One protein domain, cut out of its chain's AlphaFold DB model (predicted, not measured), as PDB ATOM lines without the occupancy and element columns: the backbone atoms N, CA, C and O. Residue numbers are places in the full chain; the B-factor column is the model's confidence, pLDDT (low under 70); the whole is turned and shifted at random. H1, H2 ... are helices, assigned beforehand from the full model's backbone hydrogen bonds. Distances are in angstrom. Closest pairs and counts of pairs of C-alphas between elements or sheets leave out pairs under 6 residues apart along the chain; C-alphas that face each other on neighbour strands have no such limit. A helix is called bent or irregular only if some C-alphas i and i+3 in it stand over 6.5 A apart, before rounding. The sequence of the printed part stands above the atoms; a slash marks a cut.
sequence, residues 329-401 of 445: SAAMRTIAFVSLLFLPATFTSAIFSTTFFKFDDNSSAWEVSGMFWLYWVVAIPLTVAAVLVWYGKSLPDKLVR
ATOM      1  N   SER A 329     112.804  11.578  78.168       90.94
ATOM      2  CA  SER A 329     114.237  11.469  77.859       90.94
ATOM      3  C   SER A 329     114.506  11.111  76.393       90.94
ATOM      4  O   SER A 329     115.520  11.525  75.832       90.94
ATOM      5  N   ALA A 330     113.644  10.308  75.761       89.19
ATOM      6  CA  ALA A 330     113.773   9.989  74.343       89.19
ATOM      7  C   ALA A 330     113.456  11.212  73.471       89.19
ATOM      8  O   ALA A 330     114.224  11.504  72.557       89.19
ATOM      9  N   ALA A 331     112.399  11.962  73.792       90.38
ATOM     10  CA  ALA A 331     112.074  13.216  73.113       90.38
ATOM     11  C   ALA A 331     113.199  14.253  73.270       90.38
ATOM     12  O   ALA A 331     113.648  14.833  72.281       90.38
ATOM     13  N   MET A 332     113.740  14.404  74.483       89.25
ATOM     14  CA  MET A 332     114.864  15.298  74.763       89.25
ATOM     15  C   MET A 332     116.109  14.927  73.945       89.25
ATOM     16  O   MET A 332     116.781  15.803  73.401       89.25
ATOM     17  N   ARG A 333     116.399  13.626  73.791       87.69
ATOM     18  CA  ARG A 333     117.487  13.153  72.918       87.69
ATOM     19  C   ARG A 333     117.251  13.507  71.454       87.69
ATOM     20  O   ARG A 333     118.208  13.886  70.785       87.69
ATOM     21  N   THR A 334     116.017  13.410  70.966       88.12
ATOM     22  CA  THR A 334     115.675  13.795  69.590       88.12
ATOM     23  C   THR A 334     115.883  15.291  69.366       88.12
ATOM     24  O   THR A 334     116.532  15.669  68.397       88.12
ATOM     25  N   ILE A 335     115.416  16.146  70.281       89.88
ATOM     26  CA  ILE A 335     115.609  17.604  70.188       89.88
ATOM     27  C   ILE A 335     117.101  17.959  70.222       89.88
ATOM     28  O   ILE A 335     117.570  18.766  69.415       89.88
ATOM     29  N   ALA A 336     117.866  17.330  71.118       88.31
ATOM     30  CA  ALA A 336     119.310  17.526  71.195       88.31
ATOM     31  C   ALA A 336     120.012  17.099  69.896       88.31
ATOM     32  O   ALA A 336     120.885  17.815  69.409       88.31
ATOM     33  N   PHE A 337     119.605  15.972  69.302       87.38
ATOM     34  CA  PHE A 337     120.135  15.504  68.021       87.38
ATOM     35  C   PHE A 337     119.823  16.475  66.874       87.38
ATOM     36  O   PHE A 337     120.714  16.818  66.102       87.38
ATOM     37  N   VAL A 338     118.586  16.973  66.793       90.00
ATOM     38  CA  VAL A 338     118.182  17.989  65.806       90.00
ATOM     39  C   VAL A 338     119.020  19.262  65.971       90.00
ATOM     40  O   VAL A 338     119.566  19.772  64.997       90.00
ATOM     41  N   SER A 339     119.204  19.734  67.204       89.31
ATOM     42  CA  SER A 339     120.028  20.916  67.496       89.31
ATOM     43  C   SER A 339     121.487  20.715  67.079       89.31
ATOM     44  O   SER A 339     122.089  21.608  66.492       89.31
ATOM     45  N   LEU A 340     122.045  19.525  67.321       86.94
ATOM     46  CA  LEU A 340     123.405  19.159  66.919       86.94
ATOM     47  C   LEU A 340     123.597  19.179  65.395       86.94
ATOM     48  O   LEU A 340     124.689  19.491  64.928       86.94
ATOM     49  N   LEU A 341     122.547  18.856  64.633       86.19
ATOM     50  CA  LEU A 341     122.566  18.867  63.171       86.19
ATOM     51  C   LEU A 341     122.464  20.291  62.605       86.19
ATOM     52  O   LEU A 341     123.193  20.642  61.682       86.19
ATOM     53  N   PHE A 342     121.566  21.113  63.153       86.94
ATOM     54  CA  PHE A 342     121.301  22.450  62.614       86.94
ATOM     55  C   PHE A 342     122.326  23.499  63.046       86.94
ATOM     56  O   PHE A 342     122.626  24.390  62.260       86.94
ATOM     57  N   LEU A 343     122.887  23.407  64.254       89.12
ATOM     58  CA  LEU A 343     123.748  24.453  64.819       89.12
ATOM     59  C   LEU A 343     125.049  24.694  64.014       89.12
ATOM     60  O   LEU A 343     125.378  25.854  63.765       89.12
ATOM     61  N   PRO A 344     125.772  23.664  63.528       86.12
ATOM     62  CA  PRO A 344     126.935  23.866  62.657       86.12
ATOM     63  C   PRO A 344     126.572  24.464  61.290       86.12
ATOM     64  O   PRO A 344     127.290  25.321  60.767       86.12
ATOM     65  N   ALA A 345     125.446  24.032  60.713       85.69
ATOM     66  CA  ALA A 345     124.969  24.501  59.415       85.69
ATOM     67  C   ALA A 345     124.495  25.964  59.473       85.69
ATOM     68  O   ALA A 345     124.824  26.760  58.597       85.69
ATOM     69  N   THR A 346     123.778  26.355  60.528       88.62
ATOM     70  CA  THR A 346     123.338  27.746  60.713       88.62
ATOM     71  C   THR A 346     124.501  28.674  61.045       88.62
ATOM     72  O   THR A 346     124.556  29.776  60.506       88.62
ATOM     73  N   PHE A 347     125.467  28.231  61.859       87.56
ATOM     74  CA  PHE A 347     126.668  29.012  62.175       87.56
ATOM     75  C   PHE A 347     127.513  29.305  60.929       87.56
ATOM     76  O   PHE A 347     127.893  30.448  60.681       87.56
ATOM     77  N   THR A 348     127.770  28.280  60.112       85.69
ATOM     78  CA  THR A 348     128.505  28.448  58.850       85.69
ATOM     79  C   THR A 348     127.721  29.307  57.860       85.69
ATOM     80  O   THR A 348     128.294  30.230  57.289       85.69
ATOM     81  N   SER A 349     126.409  29.092  57.717       85.06
ATOM     82  CA  SER A 349     125.543  29.944  56.890       85.06
ATOM     83  C   SER A 349     125.619  31.421  57.301       85.06
ATOM     84  O   SER A 349     125.817  32.276  56.444       85.06
ATOM     85  N   ALA A 350     125.572  31.736  58.601       85.88
ATOM     86  CA  ALA A 350     125.665  33.113  59.092       85.88
ATOM     87  C   ALA A 350     127.009  33.786  58.765       85.88
ATOM     88  O   ALA A 350     127.021  34.941  58.341       85.88
ATOM     89  N   ILE A 351     128.133  33.072  58.913       83.75
ATOM     90  CA  ILE A 351     129.469  33.590  58.560       83.75
ATOM     91  C   ILE A 351     129.562  33.901  57.063       83.75
ATOM     92  O   ILE A 351     130.150  34.904  56.666       83.75
ATOM     93  N   PHE A 352     128.983  33.035  56.239       78.44
ATOM     94  CA  PHE A 352     129.134  33.069  54.790       78.44
ATOM     95  C   PHE A 352     128.017  33.840  54.056       78.44
ATOM     96  O   PHE A 352     128.157  34.155  52.873       78.44
ATOM     97  N   SER A 353     126.925  34.193  54.743       76.62
ATOM     98  CA  SER A 353     125.745  34.854  54.164       76.62
ATOM     99  C   SER A 353     126.040  36.235  53.578       76.62
ATOM    100  O   SER A 353     125.353  36.652  52.651       76.62
ATOM    101  N   THR A 354     127.024  36.963  54.104       67.44
ATOM    102  CA  THR A 354     127.344  38.335  53.670       67.44
ATOM    103  C   THR A 354     128.402  38.389  52.570       67.44
ATOM    104  O   THR A 354     128.569  39.420  51.929       67.44
ATOM    105  N   THR A 355     129.128  37.293  52.341       65.94
ATOM    106  CA  THR A 355     130.287  37.253  51.432       65.94
ATOM    107  C   THR A 355     129.972  36.618  50.076       65.94
ATOM    108  O   THR A 355     130.711  36.846  49.118       65.94
ATOM    109  N   PHE A 356     128.895  35.831  49.972       64.00
ATOM    110  CA  PHE A 356     128.564  35.076  48.754       64.00
ATOM    111  C   PHE A 356     127.448  35.662  47.882       64.00
ATOM    112  O   PHE A 356     127.392  35.311  46.703       64.00
ATOM    113  N   PHE A 357     126.602  36.548  48.412       62.44
ATOM    114  CA  PHE A 357     125.553  37.224  47.644       62.44
ATOM    115  C   PHE A 357     126.005  38.645  47.299       62.44
ATOM    116  O   PHE A 357     126.179  39.474  48.192       62.44
ATOM    117  N   LYS A 358     126.220  38.918  46.009       59.66
ATOM    118  CA  LYS A 358     126.458  40.272  45.496       59.66
ATOM    119  C   LYS A 358     125.176  40.764  44.831       59.66
ATOM    120  O   LYS A 358     124.657  40.097  43.945       59.66
ATOM    121  N   PHE A 359     124.671  41.908  45.283       56.94
ATOM    122  CA  PHE A 359     123.567  42.611  44.633       56.94
ATOM    123  C   PHE A 359     124.170  43.606  43.642       56.94
ATOM    124  O   PHE A 359     124.956  44.461  44.048       56.94
ATOM    125  N   ASP A 360     123.861  43.447  42.359       56.28
ATOM    126  CA  ASP A 360     124.289  44.359  41.300       56.28
ATOM    127  C   ASP A 360     123.093  45.236  40.896       56.28
ATOM    128  O   ASP A 360     122.074  44.724  40.439       56.28
ATOM    129  N   ASP A 361     123.181  46.555  41.100       56.81
ATOM    130  CA  ASP A 361     122.048  47.492  40.935       56.81
ATOM    131  C   ASP A 361     121.614  47.688  39.465       56.81
ATOM    132  O   ASP A 361     120.565  48.272  39.197       56.81
ATOM    133  N   ASN A 362     122.394  47.186  38.500       58.28
ATOM    134  CA  ASN A 362     122.166  47.397  37.065       58.28
ATOM    135  C   ASN A 362     121.649  46.170  36.299       58.28
ATOM    136  O   ASN A 362     121.326  46.288  35.115       58.28
ATOM    137  N   SER A 363     121.543  45.003  36.934       54.88
ATOM    138  CA  SER A 363     120.964  43.820  36.303       54.88
ATOM    139  C   SER A 363     120.047  43.103  37.285       54.88
ATOM    140  O   SER A 363     120.399  42.812  38.420       54.88
ATOM    141  N   SER A 364     118.816  42.823  36.865       54.91
ATOM    142  CA  SER A 364     117.778  42.218  37.704       54.91
ATOM    143  C   SER A 364     118.017  40.724  38.004       54.91
ATOM    144  O   SER A 364     117.057  39.963  38.133       54.91
ATOM    145  N   ALA A 365     119.274  40.270  38.051       57.06
ATOM    146  CA  ALA A 365     119.661  38.871  38.166       57.06
ATOM    147  C   ALA A 365     120.388  38.599  39.491       57.06
ATOM    148  O   ALA A 365     121.332  39.281  39.871       57.06
ATOM    149  N   TRP A 366     119.939  37.563  40.198       58.28
ATOM    150  CA  TRP A 366     120.565  37.088  41.428       58.28
ATOM    151  C   TRP A 366     121.817  36.266  41.074       58.28
ATOM    152  O   TRP A 366     121.688  35.109  40.671       58.28
ATOM    153  N   GLU A 367     123.021  36.833  41.208       63.41
ATOM    154  CA  GLU A 367     124.277  36.104  40.979       63.41
ATOM    155  C   GLU A 367     124.800  35.433  42.261       63.41
ATOM    156  O   GLU A 367     125.122  36.080  43.261       63.41
ATOM    157  N   VAL A 368     124.909  34.103  42.227       63.91
ATOM    158  CA  VAL A 368     125.526  33.298  43.293       63.91
ATOM    159  C   VAL A 368     127.030  33.193  43.032       63.91
ATOM    160  O   VAL A 368     127.449  32.764  41.958       63.91
ATOM    161  N   SER A 369     127.859  33.540  44.022       69.12
ATOM    162  CA  SER A 369     129.322  33.422  43.917       69.12
ATOM    163  C   SER A 369     129.777  31.982  43.630       69.12
ATOM    164  O   SER A 369     129.369  31.038  44.311       69.12
ATOM    165  N   GLY A 370     130.711  31.810  42.684       68.69
ATOM    166  CA  GLY A 370     131.284  30.507  42.300       68.69
ATOM    167  C   GLY A 370     132.029  29.758  43.418       68.69
ATOM    168  O   GLY A 370     132.376  28.592  43.256       68.69
ATOM    169  N   MET A 371     132.241  30.396  44.572       72.38
ATOM    170  CA  MET A 371     132.860  29.803  45.763       72.38
ATOM    171  C   MET A 371     131.848  29.168  46.736       72.38
ATOM    172  O   MET A 371     132.235  28.718  47.814       72.38
ATOM    173  N   PHE A 372     130.565  29.072  46.364       76.69
ATOM    174  CA  PHE A 372     129.503  28.456  47.175       76.69
ATOM    175  C   PHE A 372     129.823  27.021  47.641       76.69
ATOM    176  O   PHE A 372     129.377  26.592  48.703       76.69
ATOM    177  N   TRP A 373     130.658  26.279  46.902       81.31
ATOM    178  CA  TRP A 373     131.111  24.942  47.304       81.31
ATOM    179  C   TRP A 373     131.840  24.922  48.664       81.31
ATOM    180  O   TRP A 373     131.746  23.932  49.391       81.31
ATOM    181  N   LEU A 374     132.486  26.027  49.061       81.81
ATOM    182  CA  LEU A 374     133.196  26.148  50.340       81.81
ATOM    183  C   LEU A 374     132.266  25.961  51.554       81.81
ATOM    184  O   LEU A 374     132.690  25.416  52.573       81.81
ATOM    185  N   TYR A 375     130.987  26.343  51.435       83.19
ATOM    186  CA  TYR A 375     129.978  26.107  52.474       83.19
ATOM    187  C   TYR A 375     129.876  24.614  52.817       83.19
ATOM    188  O   TYR A 375     129.968  24.238  53.984       83.19
ATOM    189  N   TRP A 376     129.768  23.747  51.805       84.44
ATOM    190  CA  TRP A 376     129.646  22.300  52.000       84.44
ATOM    191  C   TRP A 376     130.921  21.678  52.572       84.44
ATOM    192  O   TRP A 376     130.842  20.797  53.430       84.44
ATOM    193  N   VAL A 377     132.088  22.174  52.145       88.94
ATOM    194  CA  VAL A 377     133.404  21.714  52.616       88.94
ATOM    195  C   VAL A 377     133.614  22.002  54.103       88.94
ATOM    196  O   VAL A 377     134.290  21.227  54.770       88.94
ATOM    197  N   VAL A 378     133.024  23.067  54.649       86.19
ATOM    198  CA  VAL A 378     133.160  23.419  56.075       86.19
ATOM    199  C   VAL A 378     132.001  22.870  56.915       86.19
ATOM    200  O   VAL A 378     132.223  22.320  57.995       86.19
ATOM    201  N   ALA A 379     130.763  22.973  56.425       86.25
ATOM    202  CA  ALA A 379     129.570  22.594  57.180       86.25
ATOM    203  C   ALA A 379     129.474  21.079  57.428       86.25
ATOM    204  O   ALA A 379     129.141  20.662  58.542       86.25
ATOM    205  N   ILE A 380     129.796  20.241  56.432       88.50
ATOM    206  CA  ILE A 380     129.704  18.778  56.571       88.50
ATOM    207  C   ILE A 380     130.707  18.258  57.618       88.50
ATOM    208  O   ILE A 380     130.261  17.594  58.559       88.50
ATOM    209  N   PRO A 381     132.021  18.566  57.553       91.50
ATOM    210  CA  PRO A 381     132.975  18.072  58.547       91.50
ATOM    211  C   PRO A 381     132.682  18.560  59.962       91.50
ATOM    212  O   PRO A 381     132.823  17.785  60.906       91.50
ATOM    213  N   LEU A 382     132.230  19.810  60.124       88.50
ATOM    214  CA  LEU A 382     131.886  20.356  61.438       88.50
ATOM    215  C   LEU A 382     130.690  19.616  62.058       88.50
ATOM    216  O   LEU A 382     130.708  19.280  63.242       88.50
ATOM    217  N   THR A 383     129.688  19.287  61.239       89.25
ATOM    218  CA  THR A 383     128.525  18.493  61.656       89.25
ATOM    219  C   THR A 383     128.925  17.061  62.014       89.25
ATOM    220  O   THR A 383     128.535  16.548  63.064       89.25
ATOM    221  N   VAL A 384     129.764  16.421  61.191       89.88
ATOM    222  CA  VAL A 384     130.295  15.073  61.456       89.88
ATOM    223  C   VAL A 384     131.107  15.055  62.751       89.88
ATOM    224  O   VAL A 384     130.897  14.178  63.587       89.88
ATOM    225  N   ALA A 385     131.980  16.041  62.970       89.56
ATOM    226  CA  ALA A 385     132.766  16.162  64.194       89.56
ATOM    227  C   ALA A 385     131.870  16.304  65.436       89.56
ATOM    228  O   ALA A 385     132.082  15.609  66.431       89.56
ATOM    229  N   ALA A 386     130.831  17.141  65.368       87.50
ATOM    230  CA  ALA A 386     129.885  17.337  66.463       87.50
ATOM    231  C   ALA A 386     129.131  16.038  66.821       87.50
ATOM    232  O   ALA A 386     129.022  15.675  67.998       87.50
ATOM    233  N   VAL A 387     128.685  15.282  65.810       86.38
ATOM    234  CA  VAL A 387     128.045  13.967  65.983       86.38
ATOM    235  C   VAL A 387     129.021  12.940  66.566       86.38
ATOM    236  O   VAL A 387     128.678  12.251  67.529       86.38
ATOM    237  N   LEU A 388     130.251  12.858  66.048       88.06
ATOM    238  CA  LEU A 388     131.277  11.933  66.541       88.06
ATOM    239  C   LEU A 388     131.626  12.184  68.012       88.06
ATOM    240  O   LEU A 388     131.728  11.228  68.782       88.06
ATOM    241  N   VAL A 389     131.741  13.447  68.436       87.38
ATOM    242  CA  VAL A 389     131.980  13.808  69.844       87.38
ATOM    243  C   VAL A 389     130.820  13.360  70.740       87.38
ATOM    244  O   VAL A 389     131.053  12.828  71.831       87.38
ATOM    245  N   TRP A 390     129.573  13.526  70.292       84.38
ATOM    246  CA  TRP A 390     128.390  13.100  71.047       84.38
ATOM    247  C   TRP A 390     128.306  11.575  71.202       84.38
ATOM    248  O   TRP A 390     128.102  11.069  72.313       84.38
ATOM    249  N   TYR A 391     128.518  10.829  70.113       83.00
ATOM    250  CA  TYR A 391     128.562   9.367  70.165       83.00
ATOM    251  C   TYR A 391     129.739   8.877  71.014       83.00
ATOM    252  O   TYR A 391     129.532   8.037  71.890       83.00
ATOM    253  N   GLY A 392     130.933   9.451  70.837       83.50
ATOM    254  CA  GLY A 392     132.139   9.105  71.590       83.50
ATOM    255  C   GLY A 392     131.977   9.273  73.103       83.50
ATOM    256  O   GLY A 392     132.316   8.363  73.856       83.50
ATOM    257  N   LYS A 393     131.365  10.374  73.564       77.06
ATOM    258  CA  LYS A 393     131.044  10.576  74.991       77.06
ATOM    259  C   LYS A 393     129.938   9.650  75.507       77.06
ATOM    260  O   LYS A 393     129.947   9.290  76.678       77.06
ATOM    261  N   SER A 394     129.012   9.223  74.649       71.44
ATOM    262  CA  SER A 394     127.901   8.329  75.019       71.44
ATOM    263  C   SER A 394     128.280   6.836  75.069       71.44
ATOM    264  O   SER A 394     127.515   6.019  75.590       71.44
ATOM    265  N   LEU A 395     129.417   6.448  74.483       67.38
ATOM    266  CA  LEU A 395     129.920   5.070  74.434       67.38
ATOM    267  C   LEU A 395     130.352   4.486  75.800       67.38
ATOM    268  O   LEU A 395     129.913   3.367  76.096       67.38
ATOM    269  N   PRO A 396     131.142   5.176  76.652       68.00
ATOM    270  CA  PRO A 396     131.551   4.629  77.952       68.00
ATOM    271  C   PRO A 396     130.348   4.272  78.842       68.00
ATOM    272  O   PRO A 396     130.301   3.177  79.406       68.00
ATOM    273  N   ASP A 397     129.294   5.093  78.854       67.44
ATOM    274  CA  ASP A 397     128.067   4.816  79.617       67.44
ATOM    275  C   ASP A 397     127.292   3.582  79.125       67.44
ATOM    276  O   ASP A 397     126.517   2.965  79.865       67.44
ATOM    277  N   LYS A 398     127.416   3.227  77.842       64.62
ATOM    278  CA  LYS A 398     126.775   2.029  77.273       64.62
ATOM    279  C   LYS A 398     127.574   0.770  77.602       64.62
ATOM    280  O   LYS A 398     126.972  -0.226  78.003       64.62
ATOM    281  N   LEU A 399     128.901   0.838  77.507       68.19
ATOM    282  CA  LEU A 399     129.808  -0.262  77.841       68.19
ATOM    283  C   LEU A 399     129.736  -0.632  79.329       68.19
ATOM    284  O   LEU A 399     129.604  -1.810  79.653       68.19
ATOM    285  N   VAL A 400     129.686   0.355  80.232       71.94
ATOM    286  CA  VAL A 400     129.529   0.117  81.681       71.94
ATOM    287  C   VAL A 400     128.194  -0.570  82.007       71.94
ATOM    288  O   VAL A 400     128.139  -1.475  82.841       71.94
ATOM    289  N   ARG A 401     127.101  -0.187  81.330       70.50
ATOM    290  CA  ARG A 401     125.787  -0.837  81.498       70.50
ATOM    291  C   ARG A 401     125.764  -2.266  80.958       70.50
ATOM    292  O   ARG A 401     125.124  -3.124  81.566       70.50
TER     293      ARG A 401
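What this domain is: This is residues 329 to 401 of the 445 residues of an uncharacterized protein of Purpureocillium lilacinum (UniProt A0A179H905). What shape? H2 runs back beside bent H1 in a long helical hairpin; link residues 360 to 365 stick out. How large? With two named helices, H1 then H2, the 73 printed residues span 65 by 23 by 13 A, all helix and extended, radius of gyration of the C-alphas 18.2 A.

How they stand to each other: Any bend? H1, residues 329 to 352, one helix by its hydrogen bonds, is bent: C-alphas 341 and 344 are 6.7 A apart. What touches? Its arm H1b, from 344, and H2, residues 373 to 401, form a hairpin at a shallow tilt of 25 degrees; their closest C-alphas, Ala 345 and Ala 379, are 5.5 A apart. Arm H1a, to 341, touches H2 with residues 340 to 341 alone. Both arms have every O i to N i+4 pair within hydrogen-bond range, H2 20 of 25.

Where its parts are: First C-alpha? C-alpha 329 is at (114.237, 11.469, 77.859). Where does H2 end? It ends at C-alpha 401, (125.787, -0.837, 81.498); H2 is only just irregular, C-alphas 393 and 396 being 6.7 A apart.

The domain as a whole: Any cut? The printed part has no cut and one long link, residues 353 to 372. Low confidence? pLDDT is under 70 at residues 354 to 370 and 395 to 399.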